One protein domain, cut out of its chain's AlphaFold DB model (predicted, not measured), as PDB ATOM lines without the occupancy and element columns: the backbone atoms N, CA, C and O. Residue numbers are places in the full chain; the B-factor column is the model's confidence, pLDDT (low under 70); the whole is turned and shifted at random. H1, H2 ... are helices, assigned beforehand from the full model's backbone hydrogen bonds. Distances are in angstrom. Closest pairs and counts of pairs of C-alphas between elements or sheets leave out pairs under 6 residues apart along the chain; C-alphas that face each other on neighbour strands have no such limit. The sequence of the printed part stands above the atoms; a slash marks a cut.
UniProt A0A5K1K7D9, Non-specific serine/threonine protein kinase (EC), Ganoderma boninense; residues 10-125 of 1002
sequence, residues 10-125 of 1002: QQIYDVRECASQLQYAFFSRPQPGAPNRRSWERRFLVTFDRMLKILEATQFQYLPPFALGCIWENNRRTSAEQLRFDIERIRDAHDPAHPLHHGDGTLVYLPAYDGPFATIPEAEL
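AT A GLANCE: This is residues 10 to 125 of the 1002 residues of the protein "Non-specific serine/threonine protein kinase (EC)" of Ganoderma boninense (UniProt A0A5K1K7D9). A helical hairpin, H1 and H2, has a third helix, H3, set crosswise to it, and a long stretch without named elements, residues 80 to 125, loops past H3 and folds back to H1. The printed part has 116 residues with three named helices, H1, H2, H3 along the chain, and no named strand: all helix, though 54 residues are in helices. It is compact and rounded, with a radius of gyration of the C-alphas of 13.9 A and spans of 38 by 36 by 27 A.

HOW THE PARTS SIT: Start at H2, residues 37 to 57, which touches H1, residues 10 to 27, closest at C-alphas Val 15 and Met 51, 5.7 A; this hairpin runs opposite ways at a shallow tilt of 25 degrees. H3, residues 65 to 79, touches H1 with residues 66 to 67 alone, closest at C-alphas Ala 19 and Ala 67, 5.4 A, about perpendicular at 84 degrees. H2 and H3 are close but not clearly touching, the closest C-alphas, Phe 48 and Cys 70, being 7.8 A apart. Every O i to N i+4 pair is within hydrogen-bond range in H1 and H3, and 16 of 17 in H2.

IN THESE COORDINATES: Find C-alpha 37 at (260.499, 106.665, 327.702); from there H2 runs 30.5 A. H1 begins at (271.224, 134.446, 336.077) and spans 25.9 A; H3 spans 21.1 A, ending at (244.362, 120.424, 343.048).

THE WHOLE: The C-alphas farthest apart, Pro 35 and Asp 104, are 38.8 A apart. The printed part has no cut, and both links are short. Look for pLDDT under 70 at residue 94 and residues 96 to 107.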
ATOM      1  N   GLN A  10     270.895 135.876 336.060       96.88
ATOM      2  CA  GLN A  10     271.224 134.446 336.077       96.88
ATOM      3  C   GLN A  10     269.998 133.560 336.354       96.88
ATOM      4  O   GLN A  10     269.897 132.476 335.796       96.88
ATOM      5  N   GLN A  11     269.049 133.999 337.186       96.75
ATOM      6  CA  GLN A  11     267.814 133.245 337.436       96.75
ATOM      7  C   GLN A  11     266.842 133.328 336.255       96.75
ATOM      8  O   GLN A  11     266.148 132.352 335.975       96.75
ATOM      9  N   ILE A  12     266.819 134.459 335.542       96.44
ATOM     10  CA  ILE A  12     266.119 134.594 334.260       96.44
ATOM     11  C   ILE A  12     266.731 133.624 333.245       96.44
ATOM     12  O   ILE A  12     266.002 132.812 332.683       96.44
ATOM     13  N   TYR A  13     268.060 133.620 333.090       96.44
ATOM     14  CA  TYR A  13     268.776 132.686 332.216       96.44
ATOM     15  C   TYR A  13     268.536 131.217 332.595       96.44
ATOM     16  O   TYR A  13     268.216 130.415 331.724       96.44
ATOM     17  N   ASP A  14     268.617 130.853 333.878       97.00
ATOM     18  CA  ASP A  14     268.398 129.477 334.342       97.00
ATOM     19  C   ASP A  14     266.958 128.996 334.080       97.00
ATOM     20  O   ASP A  14     266.753 127.835 333.715       97.00
ATOM     21  N   VAL A  15     265.949 129.864 334.244       97.00
ATOM     22  CA  VAL A  15     264.551 129.546 333.901       97.00
ATOM     23  C   VAL A  15     264.364 129.461 332.386       97.00
ATOM     24  O   VAL A  15     263.727 128.517 331.919       97.00
ATOM     25  N   ARG A  16     264.956 130.386 331.619       96.12
ATOM     26  CA  ARG A  16     264.952 130.399 330.146       96.12
ATOM     27  C   ARG A  16     265.577 129.114 329.583       96.12
ATOM     28  O   ARG A  16     264.978 128.466 328.725       96.12
ATOM     29  N   GLU A  17     266.722 128.692 330.124       97.00
ATOM     30  CA  GLU A  17     267.393 127.423 329.815       97.00
ATOM     31  C   GLU A  17     266.493 126.229 330.156       97.00
ATOM     32  O   GLU A  17     266.210 125.412 329.280       97.00
ATOM     33  N   CYS A  18     265.992 126.132 331.393       97.56
ATOM     34  CA  CYS A  18     265.162 124.997 331.808       97.56
ATOM     35  C   CYS A  18     263.878 124.873 330.976       97.56
ATOM     36  O   CYS A  18     263.523 123.769 330.567       97.56
ATOM     37  N   ALA A  19     263.192 125.982 330.695       97.06
ATOM     38  CA  ALA A  19     261.985 125.997 329.875       97.06
ATOM     39  C   ALA A  19     262.264 125.556 328.430       97.06
ATOM     40  O   ALA A  19     261.537 124.719 327.894       97.06
ATOM     41  N   SER A  20     263.354 126.048 327.835       96.62
ATOM     42  CA  SER A  20     263.775 125.676 326.478       96.62
ATOM     43  C   SER A  20     264.142 124.189 326.404       96.62
ATOM     44  O   SER A  20     263.629 123.470 325.548       96.62
ATOM     45  N   GLN A  21     264.930 123.678 327.363       97.06
ATOM     46  CA  GLN A  21     265.221 122.242 327.479       97.06
ATOM     47  C   GLN A  21     263.942 121.392 327.581       97.06
ATOM     48  O   GLN A  21     263.850 120.338 326.954       97.06
ATOM     49  N   LEU A  22     262.950 121.826 328.370       97.19
ATOM     50  CA  LEU A  22     261.671 121.121 328.502       97.19
ATOM     51  C   LEU A  22     260.892 121.111 327.177       97.19
ATOM     52  O   LEU A  22     260.337 120.073 326.819       97.19
ATOM     53  N   GLN A  23     260.893 122.219 326.436       96.31
ATOM     54  CA  GLN A  23     260.206 122.355 325.151       96.31
ATOM     55  C   GLN A  23     260.801 121.431 324.074       96.31
ATOM     56  O   GLN A  23     260.089 120.573 323.546       96.31
ATOM     57  N   TYR A  24     262.109 121.508 323.801       96.19
ATOM     58  CA  TYR A  24     262.759 120.626 322.815       96.19
ATOM     59  C   TYR A  24     262.693 119.150 323.218       96.19
ATOM     60  O   TYR A  24     262.421 118.279 322.382       96.19
ATOM     61  N   ALA A  25     262.829 118.848 324.515       96.00
ATOM     62  CA  ALA A  25     262.625 117.495 325.011       96.00
ATOM     63  C   ALA A  25     261.192 116.994 324.776       96.00
ATOM     64  O   ALA A  25     261.026 115.816 324.457       96.00
ATOM     65  N   PHE A  26     260.166 117.840 324.942       96.44
ATOM     66  CA  PHE A  26     258.757 117.476 324.754       96.44
ATOM     67  C   PHE A  26     258.417 117.155 323.298       96.44
ATOM     68  O   PHE A  26     257.696 116.185 323.051       96.44
ATOM     69  N   PHE A  27     258.958 117.902 322.336       95.00
ATOM     70  CA  PHE A  27     258.842 117.543 320.920       95.00
ATOM     71  C   PHE A  27     259.641 116.266 320.599       95.00
ATOM     72  O   PHE A  27     259.134 115.376 319.919       95.00
ATOM     73  N   SER A  28     260.813 116.088 321.214       94.50
ATOM     74  CA  SER A  28     261.660 114.887 321.094       94.50
ATOM     75  C   SER A  28     261.195 113.672 321.926       94.50
ATOM     76  O   SER A  28     261.937 112.693 322.078       94.50
ATOM     77  N   ARG A  29     259.999 113.706 322.533       95.94
ATOM     78  CA  ARG A  29     259.606 112.709 323.544       95.94
ATOM     79  C   ARG A  29     259.352 111.321 322.930       95.94
ATOM     80  O   ARG A  29     258.587 111.198 321.974       95.94
ATOM     81  N   PRO A  30     259.900 110.226 323.499       95.25
ATOM     82  CA  PRO A  30     259.624 108.882 323.001       95.25
ATOM     83  C   PRO A  30     258.136 108.514 323.083       95.25
ATOM     84  O   PRO A  30     257.434 108.939 324.006       95.25
ATOM     85  N   GLN A  31     257.663 107.654 322.176       93.38
ATOM     86  CA  GLN A  31     256.275 107.182 322.188       93.38
ATOM     87  C   GLN A  31     255.911 106.449 323.502       93.38
ATOM     88  O   GLN A  31     256.765 105.775 324.099       93.38
ATOM     89  N   PRO A  32     254.643 106.514 323.961       93.50
ATOM     90  CA  PRO A  32     254.182 105.796 325.149       93.50
ATOM     91  C   PRO A  32     254.440 104.282 325.074       93.50
ATOM     92  O   PRO A  32     253.811 103.554 324.312       93.50
ATOM     93  N   GLY A  33     255.363 103.797 325.910       92.81
ATOM     94  CA  GLY A  33     255.774 102.387 325.959       92.81
ATOM     95  C   GLY A  33     257.152 102.088 325.361       92.81
ATOM     96  O   GLY A  33     257.662 100.991 325.585       92.81
ATOM     97  N   ALA A  34     257.794 103.048 324.683       95.00
ATOM     98  CA  ALA A  34     259.179 102.915 324.232       95.00
ATOM     99  C   ALA A  34     260.139 102.671 325.424       95.00
ATOM    100  O   ALA A  34     259.933 103.232 326.508       95.00
ATOM    101  N   PRO A  35     261.204 101.857 325.275       94.19
ATOM    102  CA  PRO A  35     262.047 101.440 326.402       94.19
ATOM    103  C   PRO A  35     262.798 102.608 327.062       94.19
ATOM    104  O   PRO A  35     262.972 102.628 328.282       94.19
ATOM    105  N   ASN A  36     263.181 103.617 326.277       94.06
ATOM    106  CA  ASN A  36     263.815 104.852 326.736       94.06
ATOM    107  C   ASN A  36     262.837 105.846 327.396       94.06
ATOM    108  O   ASN A  36     263.292 106.705 328.153       94.06
ATOM    109  N   ARG A  37     261.512 105.716 327.197       95.19
ATOM    110  CA  ARG A  37     260.499 106.665 327.702       95.19
ATOM    111  C   ARG A  37     260.638 106.937 329.200       95.19
ATOM    112  O   ARG A  37     260.607 108.087 329.606       95.19
ATOM    113  N   ARG A  38     260.867 105.908 330.026       95.19
ATOM    114  CA  ARG A  38     261.044 106.066 331.488       95.19
ATOM    115  C   ARG A  38     262.316 106.820 331.891       95.19
ATOM    116  O   ARG A  38     262.358 107.373 332.986       95.19
ATOM    117  N   SER A  39     263.352 106.795 331.052       95.31
ATOM    118  CA  SER A  39     264.576 107.577 331.258       95.31
ATOM    119  C   SER A  39     264.316 109.043 330.919       95.31
ATOM    120  O   SER A  39     264.578 109.927 331.732       95.31
ATOM    121  N   TRP A  40     263.695 109.274 329.758       96.56
ATOM    122  CA  TRP A  40     263.294 110.595 329.282       96.56
ATOM    123  C   TRP A  40     262.316 111.289 330.253       96.56
ATOM    124  O   TRP A  40     262.601 112.395 330.697       96.56
ATOM    125  N   GLU A  41     261.250 110.611 330.705       96.62
ATOM    126  CA  GLU A  41     260.292 111.162 331.687       96.62
ATOM    127  C   GLU A  41     260.968 111.559 333.006       96.62
ATOM    128  O   GLU A  41     260.580 112.542 333.634       96.62
ATOM    129  N   ARG A  42     261.985 110.802 333.445       96.44
ATOM    130  CA  ARG A  42     262.739 111.136 334.658       96.44
ATOM    131  C   ARG A  42     263.572 112.400 334.460       96.44
ATOM    132  O   ARG A  42     263.600 113.218 335.369       96.44
ATOM    133  N   ARG A  43     264.247 112.550 333.315       96.81
ATOM    134  CA  ARG A  43     265.030 113.759 333.008       96.81
ATOM    135  C   ARG A  43     264.122 114.984 332.888       96.81
ATOM    136  O   ARG A  43     264.371 115.959 333.584       96.81
ATOM    137  N   PHE A  44     263.009 114.872 332.161       97.38
ATOM    138  CA  PHE A  44     261.991 115.923 332.050       97.38
ATOM    139  C   PHE A  44     261.528 116.421 333.427       97.38
ATOM    140  O   PHE A  44     261.561 117.614 333.712       97.38
ATOM    141  N   LEU A  45     261.169 115.500 334.330       96.81
ATOM    142  CA  LEU A  45     260.742 115.859 335.685       96.81
ATOM    143  C   LEU A  45     261.867 116.432 336.563       96.81
ATOM    144  O   LEU A  45     261.559 117.170 337.492       96.81
ATOM    145  N   VAL A  46     263.142 116.136 336.286       97.19
ATOM    146  CA  VAL A  46     264.294 116.736 336.988       97.19
ATOM    147  C   VAL A  46     264.572 118.157 336.491       97.19
ATOM    148  O   VAL A  46     264.780 119.044 337.313       97.19
ATOM    149  N   THR A  47     264.509 118.417 335.181       97.62
ATOM    150  CA  THR A  47     264.624 119.783 334.636       97.62
ATOM    151  C   THR A  47     263.447 120.655 335.084       97.62
ATOM    152  O   THR A  47     263.641 121.807 335.467       97.62
ATOM    153  N   PHE A  48     262.234 120.097 335.144       97.69
ATOM    154  CA  PHE A  48     261.063 120.800 335.673       97.69
ATOM    155  C   PHE A  48     261.168 121.080 337.184       97.69
ATOM    156  O   PHE A  48     260.824 122.170 337.629       97.69
ATOM    157  N   ASP A  49     261.717 120.150 337.972       97.31
ATOM    158  CA  ASP A  49     262.030 120.354 339.395       97.31
ATOM    159  C   ASP A  49     263.149 121.400 339.620       97.31
ATOM    160  O   ASP A  49     263.050 122.188 340.561       97.31
ATOM    161  N   ARG A  50     264.158 121.497 338.732       97.75
ATOM    162  CA  ARG A  50     265.122 122.623 338.715       97.75
ATOM    163  C   ARG A  50     264.403 123.950 338.459       97.75
ATOM    164  O   ARG A  50     264.622 124.894 339.212       97.75
ATOM    165  N   MET A  51     263.519 124.007 337.459       97.81
ATOM    166  CA  MET A  51     262.755 125.216 337.128       97.81
ATOM    167  C   MET A  51     261.875 125.674 338.301       97.81
ATOM    168  O   MET A  51     261.972 126.824 338.724       97.81
ATOM    169  N   LEU A  52     261.074 124.771 338.883       96.62
ATOM    170  CA  LEU A  52     260.190 125.082 340.015       96.62
ATOM    171  C   LEU A  52     260.952 125.669 341.213       96.62
ATOM    172  O   LEU A  52     260.483 126.634 341.804       96.62
ATOM    173  N   LYS A  53     262.151 125.165 341.530       96.88
ATOM    174  CA  LYS A  53     262.981 125.688 342.634       96.88
ATOM    175  C   LYS A  53     263.456 127.126 342.429       96.88
ATOM    176  O   LYS A  53     263.687 127.824 343.412       96.88
ATOM    177  N   ILE A  54     263.598 127.574 341.183       96.81
ATOM    178  CA  ILE A  54     263.936 128.970 340.878       96.81
ATOM    179  C   ILE A  54     262.678 129.841 341.031       96.81
ATOM    180  O   ILE A  54     262.732 130.887 341.675       96.81
ATOM    181  N   LEU A  55     261.525 129.362 340.546       95.69
ATOM    182  CA  LEU A  55     260.223 130.035 340.690       95.69
ATOM    183  C   LEU A  55     259.731 130.121 342.151       95.69
ATOM    184  O   LEU A  55     259.010 131.046 342.507       95.69
ATOM    185  N   GLU A  56     260.123 129.184 343.017       95.06
ATOM    186  CA  GLU A  56     259.869 129.255 344.465       95.06
ATOM    187  C   GLU A  56     260.720 130.335 345.162       95.06
ATOM    188  O   GLU A  56     260.307 130.873 346.193       95.06
ATOM    189  N   ALA A  57     261.894 130.667 344.611       96.19
ATOM    190  CA  ALA A  57     262.859 131.579 345.221       96.19
ATOM    191  C   ALA A  57     262.617 133.061 344.882       96.19
ATOM    192  O   ALA A  57     262.844 133.920 345.738       96.19
ATOM    193  N   THR A  58     262.156 133.381 343.667       95.81
ATOM    194  CA  THR A  58     262.001 134.768 343.180       95.81
ATOM    195  C   THR A  58     260.689 135.011 342.437       95.81
ATOM    196  O   THR A  58     260.048 134.085 341.945       95.81
ATOM    197  N   GLN A  59     260.233 136.268 342.406       94.00
ATOM    198  CA  GLN A  59     258.951 136.632 341.799       94.00
ATOM    199  C   GLN A  59     259.113 136.971 340.311       94.00
ATOM    200  O   GLN A  59     259.389 138.112 339.946       94.00
ATOM    201  N   PHE A  60     258.886 135.984 339.447       95.31
ATOM    202  CA  PHE A  60     258.746 136.202 338.007       95.31
ATOM    203  C   PHE A  60     257.376 136.813 337.677       95.31
ATOM    204  O   PHE A  60     256.362 136.417 338.250       95.31
ATOM    205  N   GLN A  61     257.348 137.760 336.737       94.69
ATOM    206  CA  GLN A  61     256.116 138.304 336.145       94.69
ATOM    207  C   GLN A  61     255.778 137.617 334.813       94.69
ATOM    208  O   GLN A  61     254.608 137.374 334.523       94.69
ATOM    209  N   TYR A  62     256.806 137.272 334.039       95.38
ATOM    210  CA  TYR A  62     256.711 136.656 332.719       95.38
ATOM    211  C   TYR A  62     257.418 135.302 332.713       95.38
ATOM    212  O   TYR A  62     258.406 135.126 333.429       95.38
ATOM    213  N   LEU A  63     256.924 134.361 331.908       96.56
ATOM    214  CA  LEU A  63     257.557 133.067 331.651       96.56
ATOM    215  C   LEU A  63     257.358 132.629 330.188       96.56
ATOM    216  O   LEU A  63     256.366 133.020 329.569       96.56
ATOM    217  N   PRO A  64     258.238 131.760 329.653       95.25
ATOM    218  CA  PRO A  64     258.036 131.141 328.342       95.25
ATOM    219  C   PRO A  64     256.703 130.360 328.287       95.25
ATOM    220  O   PRO A  64     256.366 129.688 329.270       95.25
ATOM    221  N   PRO A  65     255.960 130.352 327.162       93.88
ATOM    222  CA  PRO A  65     254.620 129.752 327.083       93.88
ATOM    223  C   PRO A  65     254.591 128.271 327.487       93.88
ATOM    224  O   PRO A  65     253.740 127.840 328.267       93.88
ATOM    225  N   PHE A  66     255.590 127.494 327.055       94.75
ATOM    226  CA  PHE A  66     255.702 126.076 327.403       94.75
ATOM    227  C   PHE A  66     255.925 125.832 328.910       94.75
ATOM    228  O   PHE A  66     255.456 124.836 329.472       94.75
ATOM    229  N   ALA A  67     256.587 126.765 329.606       95.75
ATOM    230  CA  ALA A  67     256.738 126.707 331.058       95.75
ATOM    231  C   ALA A  67     255.391 126.907 331.772       95.75
ATOM    232  O   ALA A  67     255.130 126.215 332.761       95.75
ATOM    233  N   LEU A  68     254.509 127.772 331.252       95.25
ATOM    234  CA  LEU A  68     253.150 127.949 331.780       95.25
ATOM    235  C   LEU A  68     252.337 126.655 331.679       95.25
ATOM    236  O   LEU A  68     251.755 126.244 332.680       95.25
ATOM    237  N   GLY A  69     252.367 125.968 330.531       94.75
ATOM    238  CA  GLY A  69     251.694 124.674 330.350       94.75
ATOM    239  C   GLY A  69     252.195 123.593 331.323       94.75
ATOM    240  O   GLY A  69     251.410 122.810 331.868       94.75
ATOM    241  N   CYS A  70     253.500 123.587 331.625       96.00
ATOM    242  CA  CYS A  70     254.087 122.690 332.625       96.00
ATOM    243  C   CYS A  70     253.651 123.039 334.062       96.00
ATOM    244  O   CYS A  70     253.285 122.150 334.839       96.00
ATOM    245  N   ILE A  71     253.655 124.326 334.428       95.19
ATOM    246  CA  ILE A  71     253.171 124.818 335.731       95.19
ATOM    247  C   ILE A  71     251.673 124.534 335.885       95.19
ATOM    248  O   ILE A  71     251.230 124.124 336.961       95.19
ATOM    249  N   TRP A  72     250.895 124.678 334.814       92.56
ATOM    250  CA  TRP A  72     249.474 124.368 334.803       92.56
ATOM    251  C   TRP A  72     249.200 122.890 335.095       92.56
ATOM    252  O   TRP A  72     248.448 122.596 336.024       92.56
ATOM    253  N   GLU A  73     249.838 121.951 334.385       94.56
ATOM    254  CA  GLU A  73     249.676 120.513 334.659       94.56
ATOM    255  C   GLU A  73     250.120 120.168 336.094       94.56
ATOM    256  O   GLU A  73     249.483 119.347 336.757       94.56
ATOM    257  N   ASN A  74     251.135 120.849 336.640       95.06
ATOM    258  CA  ASN A  74     251.532 120.696 338.043       95.06
ATOM    259  C   ASN A  74     250.464 121.189 339.036       95.06
ATOM    260  O   ASN A  74     250.173 120.504 340.023       95.06
ATOM    261  N   ASN A  75     249.862 122.347 338.777       91.56
ATOM    262  CA  ASN A  75     248.810 122.913 339.616       91.56
ATOM    263  C   ASN A  75     247.538 122.059 339.525       91.56
ATOM    264  O   ASN A  75     246.998 121.643 340.549       91.56
ATOM    265  N   ARG A  76     247.127 121.676 338.309       90.56
ATOM    266  CA  ARG A  76     246.010 120.760 338.038       90.56
ATOM    267  C   ARG A  76     246.203 119.405 338.723       90.56
ATOM    268  O   ARG A  76     245.261 118.884 339.319       90.56
ATOM    269  N   ARG A  77     247.416 118.840 338.672       92.25
ATOM    270  CA  ARG A  77     247.798 117.616 339.397       92.25
ATOM    271  C   ARG A  77     247.577 117.769 340.902       92.25
ATOM    272  O   ARG A  77     246.982 116.887 341.517       92.25
ATOM    273  N   THR A  78     248.050 118.877 341.466       88.62
ATOM    274  CA  THR A  78     248.008 119.162 342.907       88.62
ATOM    275  C   THR A  78     246.570 119.349 343.395       88.62
ATOM    276  O   THR A  78     246.155 118.670 344.331       88.62
ATOM    277  N   SER A  79     245.771 120.172 342.708       87.19
ATOM    278  CA  SER A  79     244.362 120.424 343.048       87.19
ATOM    279  C   SER A  79     243.448 119.206 342.863       87.19
ATOM    280  O   SER A  79     242.407 119.123 343.506       87.19
ATOM    281  N   ALA A  80     243.817 118.256 341.997       87.50
ATOM    282  CA  ALA A  80     243.047 117.034 341.740       87.50
ATOM    283  C   ALA A  80     243.533 115.801 342.538       87.50
ATOM    284  O   ALA A  80     243.137 114.682 342.211       87.50
ATOM    285  N   GLU A  81     244.423 115.983 343.524       90.81
ATOM    286  CA  GLU A  81     245.073 114.915 344.314       90.81
ATOM    287  C   GLU A  81     245.757 113.815 343.460       90.81
ATOM    288  O   GLU A  81     245.891 112.656 343.865       90.81
ATOM    289  N   GLN A  82     246.211 114.148 342.246       90.50
ATOM    290  CA  GLN A  82     246.742 113.158 341.305       90.50
ATOM    291  C   GLN A  82     248.213 112.828 341.597       90.50
ATOM    292  O   GLN A  82     249.108 113.659 341.488       90.50
ATOM    293  N   LEU A  83     248.491 111.557 341.903       89.31
ATOM    294  CA  LEU A  83     249.828 111.083 342.294       89.31
ATOM    295  C   LEU A  83     250.905 111.150 341.190       89.31
ATOM    296  O   LEU A  83     252.081 110.925 341.479       89.31
ATOM    297  N   ARG A  84     250.543 111.413 339.928       93.75
ATOM    298  CA  ARG A  84     251.477 111.463 338.791       93.75
ATOM    299  C   ARG A  84     251.200 112.690 337.926       93.75
ATOM    300  O   ARG A  84     250.049 112.988 337.637       93.75
ATOM    301  N   PHE A  85     252.276 113.359 337.525       95.44
ATOM    302  CA  PHE A  85     252.293 114.413 336.511       95.44
ATOM    303  C   PHE A  85     252.188 113.765 335.126       95.44
ATOM    304  O   PHE A  85     252.975 112.864 334.816       95.44
ATOM    305  N   ASP A  86     251.195 114.159 334.334       95.88
ATOM    306  CA  ASP A  86     250.868 113.517 333.063       95.88
ATOM    307  C   ASP A  86     251.351 114.391 331.901       95.88
ATOM    308  O   ASP A  86     250.649 115.278 331.433       95.88
ATOM    309  N   ILE A  87     252.586 114.147 331.454       96.50
ATOM    310  CA  ILE A  87     253.280 114.954 330.432       96.50
ATOM    311  C   ILE A  87     252.448 115.112 329.149       96.50
ATOM    312  O   ILE A  87     252.459 116.176 328.549       96.50
ATOM    313  N   GLU A  88     251.672 114.098 328.750       95.31
ATOM    314  CA  GLU A  88     250.809 114.165 327.556       95.31
ATOM    315  C   GLU A  88     249.568 115.070 327.735       95.31
ATOM    316  O   GLU A  88     248.729 115.141 326.841       95.31
ATOM    317  N   ARG A  89     249.427 115.745 328.886       93.81
ATOM    318  CA  ARG A  89     248.427 116.796 329.139       93.81
ATOM    319  C   ARG A  89     248.997 118.205 329.110       93.81
ATOM    320  O   ARG A  89     248.211 119.139 329.227       93.81
ATOM    321  N   ILE A  90     250.316 118.369 328.983       94.81
ATOM    322  CA  ILE A  90     250.896 119.690 328.745       94.81
ATOM    323  C   ILE A  90     250.342 120.172 327.404       94.81
ATOM    324  O   ILE A  90     250.623 119.588 326.357       94.81
ATOM    325  N   ARG A  91     249.500 121.198 327.480       86.06
ATOM    326  CA  ARG A  91     248.996 121.964 326.344       86.06
ATOM    327  C   ARG A  91     249.848 123.218 326.197       86.06
ATOM    328  O   ARG A  91     250.520 123.620 327.150       86.06
ATOM    329  N   ASP A  92     249.799 123.822 325.019       77.50
ATOM    330  CA  ASP A  92     250.309 125.177 324.843       77.50
ATOM    331  C   ASP A  92     249.492 126.161 325.703       77.50
ATOM    332  O   ASP A  92     248.331 125.895 326.027       77.50
ATOM    333  N   ALA A  93     250.078 127.302 326.060       71.94
ATOM    334  CA  ALA A  93     249.364 128.374 326.745       71.94
ATOM    335  C   ALA A  93     248.246 128.978 325.871       71.94
ATOM    336  O   ALA A  93     247.286 129.512 326.425       71.94
ATOM    337  N   HIS A  94     248.364 128.854 324.540       68.06
ATOM    338  CA  HIS A  94     247.383 129.286 323.533       68.06
ATOM    339  C   HIS A  94     246.264 128.285 323.217       68.06
ATOM    340  O   HIS A  94     245.345 128.619 322.475       68.06
ATOM    341  N   ASP A  95     246.332 127.047 323.708       70.75
ATOM    342  CA  ASP A  95     245.256 126.080 323.487       70.75
ATOM    343  C   ASP A  95     243.970 126.618 324.148       70.75
ATOM    344  O   ASP A  95     243.996 126.873 325.351       70.75
ATOM    345  N   PRO A  96     242.834 126.792 323.446       64.44
ATOM    346  CA  PRO A  96     241.637 127.392 324.050       64.44
ATOM    347  C   PRO A  96     241.029 126.531 325.175       64.44
ATOM    348  O   PRO A  96     240.234 127.019 325.977       64.44
ATOM    349  N   ALA A  97     241.430 125.258 325.303       62.81
ATOM    350  CA  ALA A  97     241.107 124.417 326.457       62.81
ATOM    351  C   ALA A  97     242.144 124.502 327.604       62.81
ATOM    352  O   ALA A  97     242.010 123.788 328.605       62.81
ATOM    353  N   HIS A  98     243.171 125.349 327.491       64.56
ATOM    354  CA  HIS A  98     244.067 125.735 328.577       64.56
ATOM    355  C   HIS A  98     243.346 126.772 329.465       64.56
ATOM    356  O   HIS A  98     243.067 127.890 329.032       64.56
ATOM    357  N   PRO A  99     243.004 126.453 330.727       58.19
ATOM    358  CA  PRO A  99     242.019 127.216 331.495       58.19
ATOM    359  C   PRO A  99     242.567 128.511 332.123       58.19
ATOM    360  O   PRO A  99     242.006 128.983 333.107       58.19
ATOM    361  N   LEU A 100     243.602 129.119 331.526       58.97
ATOM    362  CA  LEU A 100     243.898 130.548 331.700       58.97
ATOM    363  C   LEU A 100     242.652 131.407 331.418       58.97
ATOM    364  O   LEU A 100     242.438 132.412 332.086       58.97
ATOM    365  N   HIS A 101     241.810 130.969 330.478       51.09
ATOM    366  CA  HIS A 101     240.597 131.679 330.077       51.09
ATOM    367  C   HIS A 101     239.392 131.465 331.021       51.09
ATOM    368  O   HIS A 101     238.506 132.319 331.069       51.09
ATOM    369  N   HIS A 102     239.317 130.350 331.769       43.47
ATOM    370  CA  HIS A 102     238.043 129.861 332.343       43.47
ATOM    371  C   HIS A 102     238.133 129.140 333.715       43.47
ATOM    372  O   HIS A 102     237.421 128.157 333.936       43.47
ATOM    373  N   GLY A 103     238.965 129.575 334.673       46.25
ATOM    374  CA  GLY A 103     238.928 128.969 336.017       46.25
ATOM    375  C   GLY A 103     239.584 129.747 337.161       46.25
ATOM    376  O   GLY A 103     240.561 130.462 336.961       46.25
ATOM    377  N   ASP A 104     239.097 129.511 338.388       43.75
ATOM    378  CA  ASP A 104     239.513 130.148 339.663       43.75
ATOM    379  C   ASP A 104     240.967 129.847 340.112       43.75
ATOM    380  O   ASP A 104     241.340 130.040 341.270       43.75
ATOM    381  N   GLY A 105     241.800 129.329 339.211       53.53
ATOM    382  CA  GLY A 105     243.209 129.016 339.422       53.53
ATOM    383  C   GLY A 105     244.115 129.938 338.615       53.53
ATOM    384  O   GLY A 105     244.948 129.438 337.861       53.53
ATOM    385  N   THR A 106     243.942 131.259 338.747       54.81
ATOM    386  CA  THR A 106     244.750 132.268 338.041       54.81
ATOM    387  C   THR A 106     246.242 132.001 338.220       54.81
ATOM    388  O   THR A 106     246.780 132.125 339.326       54.81
ATOM    389  N   LEU A 107     246.916 131.658 337.121       60.88
ATOM    390  CA  LEU A 107     248.372 131.665 337.061       60.88
ATOM    391  C   LEU A 107     248.848 133.111 337.249       60.88
ATOM    392  O   LEU A 107     248.303 134.036 336.659       60.88
ATOM    393  N   VAL A 108     249.858 133.299 338.100       80.31
ATOM    394  CA  VAL A 108     250.410 134.627 338.438       80.31
ATOM    395  C   VAL A 108     251.339 135.160 337.335       80.31
ATOM    396  O   VAL A 108     251.694 136.334 337.335       80.31
ATOM    397  N   TYR A 109     251.722 134.293 336.399       90.06
ATOM    398  CA  TYR A 109     252.699 134.548 335.347       90.06
ATOM    399  C   TYR A 109     252.004 134.822 334.012       90.06
ATOM    400  O   TYR A 109     251.120 134.064 333.610       90.06
ATOM    401  N   LEU A 110     252.452 135.860 333.312       90.69
ATOM    402  CA  LEU A 110     252.076 136.146 331.929       90.69
ATOM    403  C   LEU A 110     252.990 135.378 330.954       90.69
ATOM    404  O   LEU A 110     254.151 135.122 331.291       90.69
ATOM    405  N   PRO A 111     252.515 135.017 329.750       92.94
ATOM    406  CA  PRO A 111     253.398 134.528 328.699       92.94
ATOM    407  C   PRO A 111     254.278 135.667 328.168       92.94
ATOM    408  O   PRO A 111     253.848 136.820 328.111       92.94
ATOM    409  N   ALA A 112     255.500 135.334 327.760       93.25
ATOM    410  CA  ALA A 112     256.362 136.196 326.957       93.25
ATOM    411  C   ALA A 112     257.047 135.355 325.874       93.25
ATOM    412  O   ALA A 112     257.538 134.260 326.153       93.25
ATOM    413  N   TYR A 113     257.043 135.869 324.647       89.19
ATOM    414  CA  TYR A 113     257.514 135.180 323.436       89.19
ATOM    415  C   TYR A 113     258.871 135.731 322.985       89.19
ATOM    416  O   TYR A 113     259.647 135.054 322.316       89.19
ATOM    417  N   ASP A 114     259.141 136.961 323.403       91.38
ATOM    418  CA  ASP A 114     260.189 137.870 322.992       91.38
ATOM    419  C   ASP A 114     261.055 138.314 324.191       91.38
ATOM    420  O   ASP A 114     260.839 137.942 325.352       91.38
ATOM    421  N   GLY A 115     262.099 139.094 323.898       92.06
ATOM    422  CA  GLY A 115     262.999 139.646 324.909       92.06
ATOM    423  C   GLY A 115     263.700 138.576 325.771       92.06
ATOM    424  O   GLY A 115     264.021 137.488 325.284       92.06
ATOM    425  N   PRO A 116     263.965 138.846 327.066       89.56
ATOM    426  CA  PRO A 116     264.773 137.967 327.918       89.56
ATOM    427  C   PRO A 116     264.079 136.650 328.313       89.56
ATOM    428  O   PRO A 116     264.713 135.796 328.936       89.56
ATOM    429  N   PHE A 117     262.802 136.472 327.954       91.38
ATOM    430  CA  PHE A 117     262.016 135.260 328.210       91.38
ATOM    431  C   PHE A 117     261.680 134.463 326.938       91.38
ATOM    432  O   PHE A 117     261.092 133.389 327.053       91.38
ATOM    433  N   ALA A 118     262.100 134.917 325.751       91.94
ATOM    434  CA  ALA A 118     262.088 134.098 324.539       91.94
ATOM    435  C   ALA A 118     262.836 132.770 324.766       91.94
ATOM    436  O   ALA A 118     263.738 132.691 325.602       91.94
ATOM    437  N   THR A 119     262.538 131.708 324.022       95.12
ATOM    438  CA  THR A 119     263.314 130.459 324.135       95.12
ATOM    439  C   THR A 119     264.773 130.641 323.686       95.12
ATOM    440  O   THR A 119     265.094 131.541 322.912       95.12
ATOM    441  N   ILE A 120     265.682 129.816 324.206       96.06
ATOM    442  CA  ILE A 120     267.062 129.690 323.707       96.06
ATOM    443  C   ILE A 120     267.038 128.660 322.566       96.06
ATOM    444  O   ILE A 120     266.524 127.566 322.813       96.06
ATOM    445  N   PRO A 121     267.565 128.953 321.361       96.19
ATOM    446  CA  PRO A 121     267.677 127.982 320.269       96.19
ATOM    447  C   PRO A 121     268.384 126.686 320.690       96.19
ATOM    448  O   PRO A 121     269.317 126.712 321.489       96.19
ATOM    449  N   GLU A 122     267.990 125.536 320.131       95.19
ATOM    450  CA  GLU A 122     268.534 124.227 320.548       95.19
ATOM    451  C   GLU A 122     270.070 124.135 320.436       95.19
ATOM    452  O   GLU A 122     270.708 123.506 321.279       95.19
ATOM    453  N   ALA A 123     270.669 124.825 319.458       93.94
ATOM    454  CA  ALA A 123     272.118 124.901 319.261       93.94
ATOM    455  C   ALA A 123     272.876 125.682 320.358       93.94
ATOM    456  O   ALA A 123     274.074 125.474 320.536       93.94
ATOM    457  N   GLU A 124     272.198 126.557 321.108       95.75
ATOM    458  CA  GLU A 124     272.776 127.371 322.191       95.75
ATOM    459  C   GLU A 124     272.623 126.720 323.584       95.75
ATOM    460  O   GLU A 124     273.146 127.223 324.583       95.75
ATOM    461  N   LEU A 125     271.897 125.599 323.692       95.00
ATOM    462  CA  LEU A 125     271.625 124.945 324.973       95.00
ATOM    463  C   LEU A 125     272.833 124.143 325.477       95.00
ATOM    464  O   LEU A 125     273.210 123.119 324.912       95.00
TER     465      LEU A 125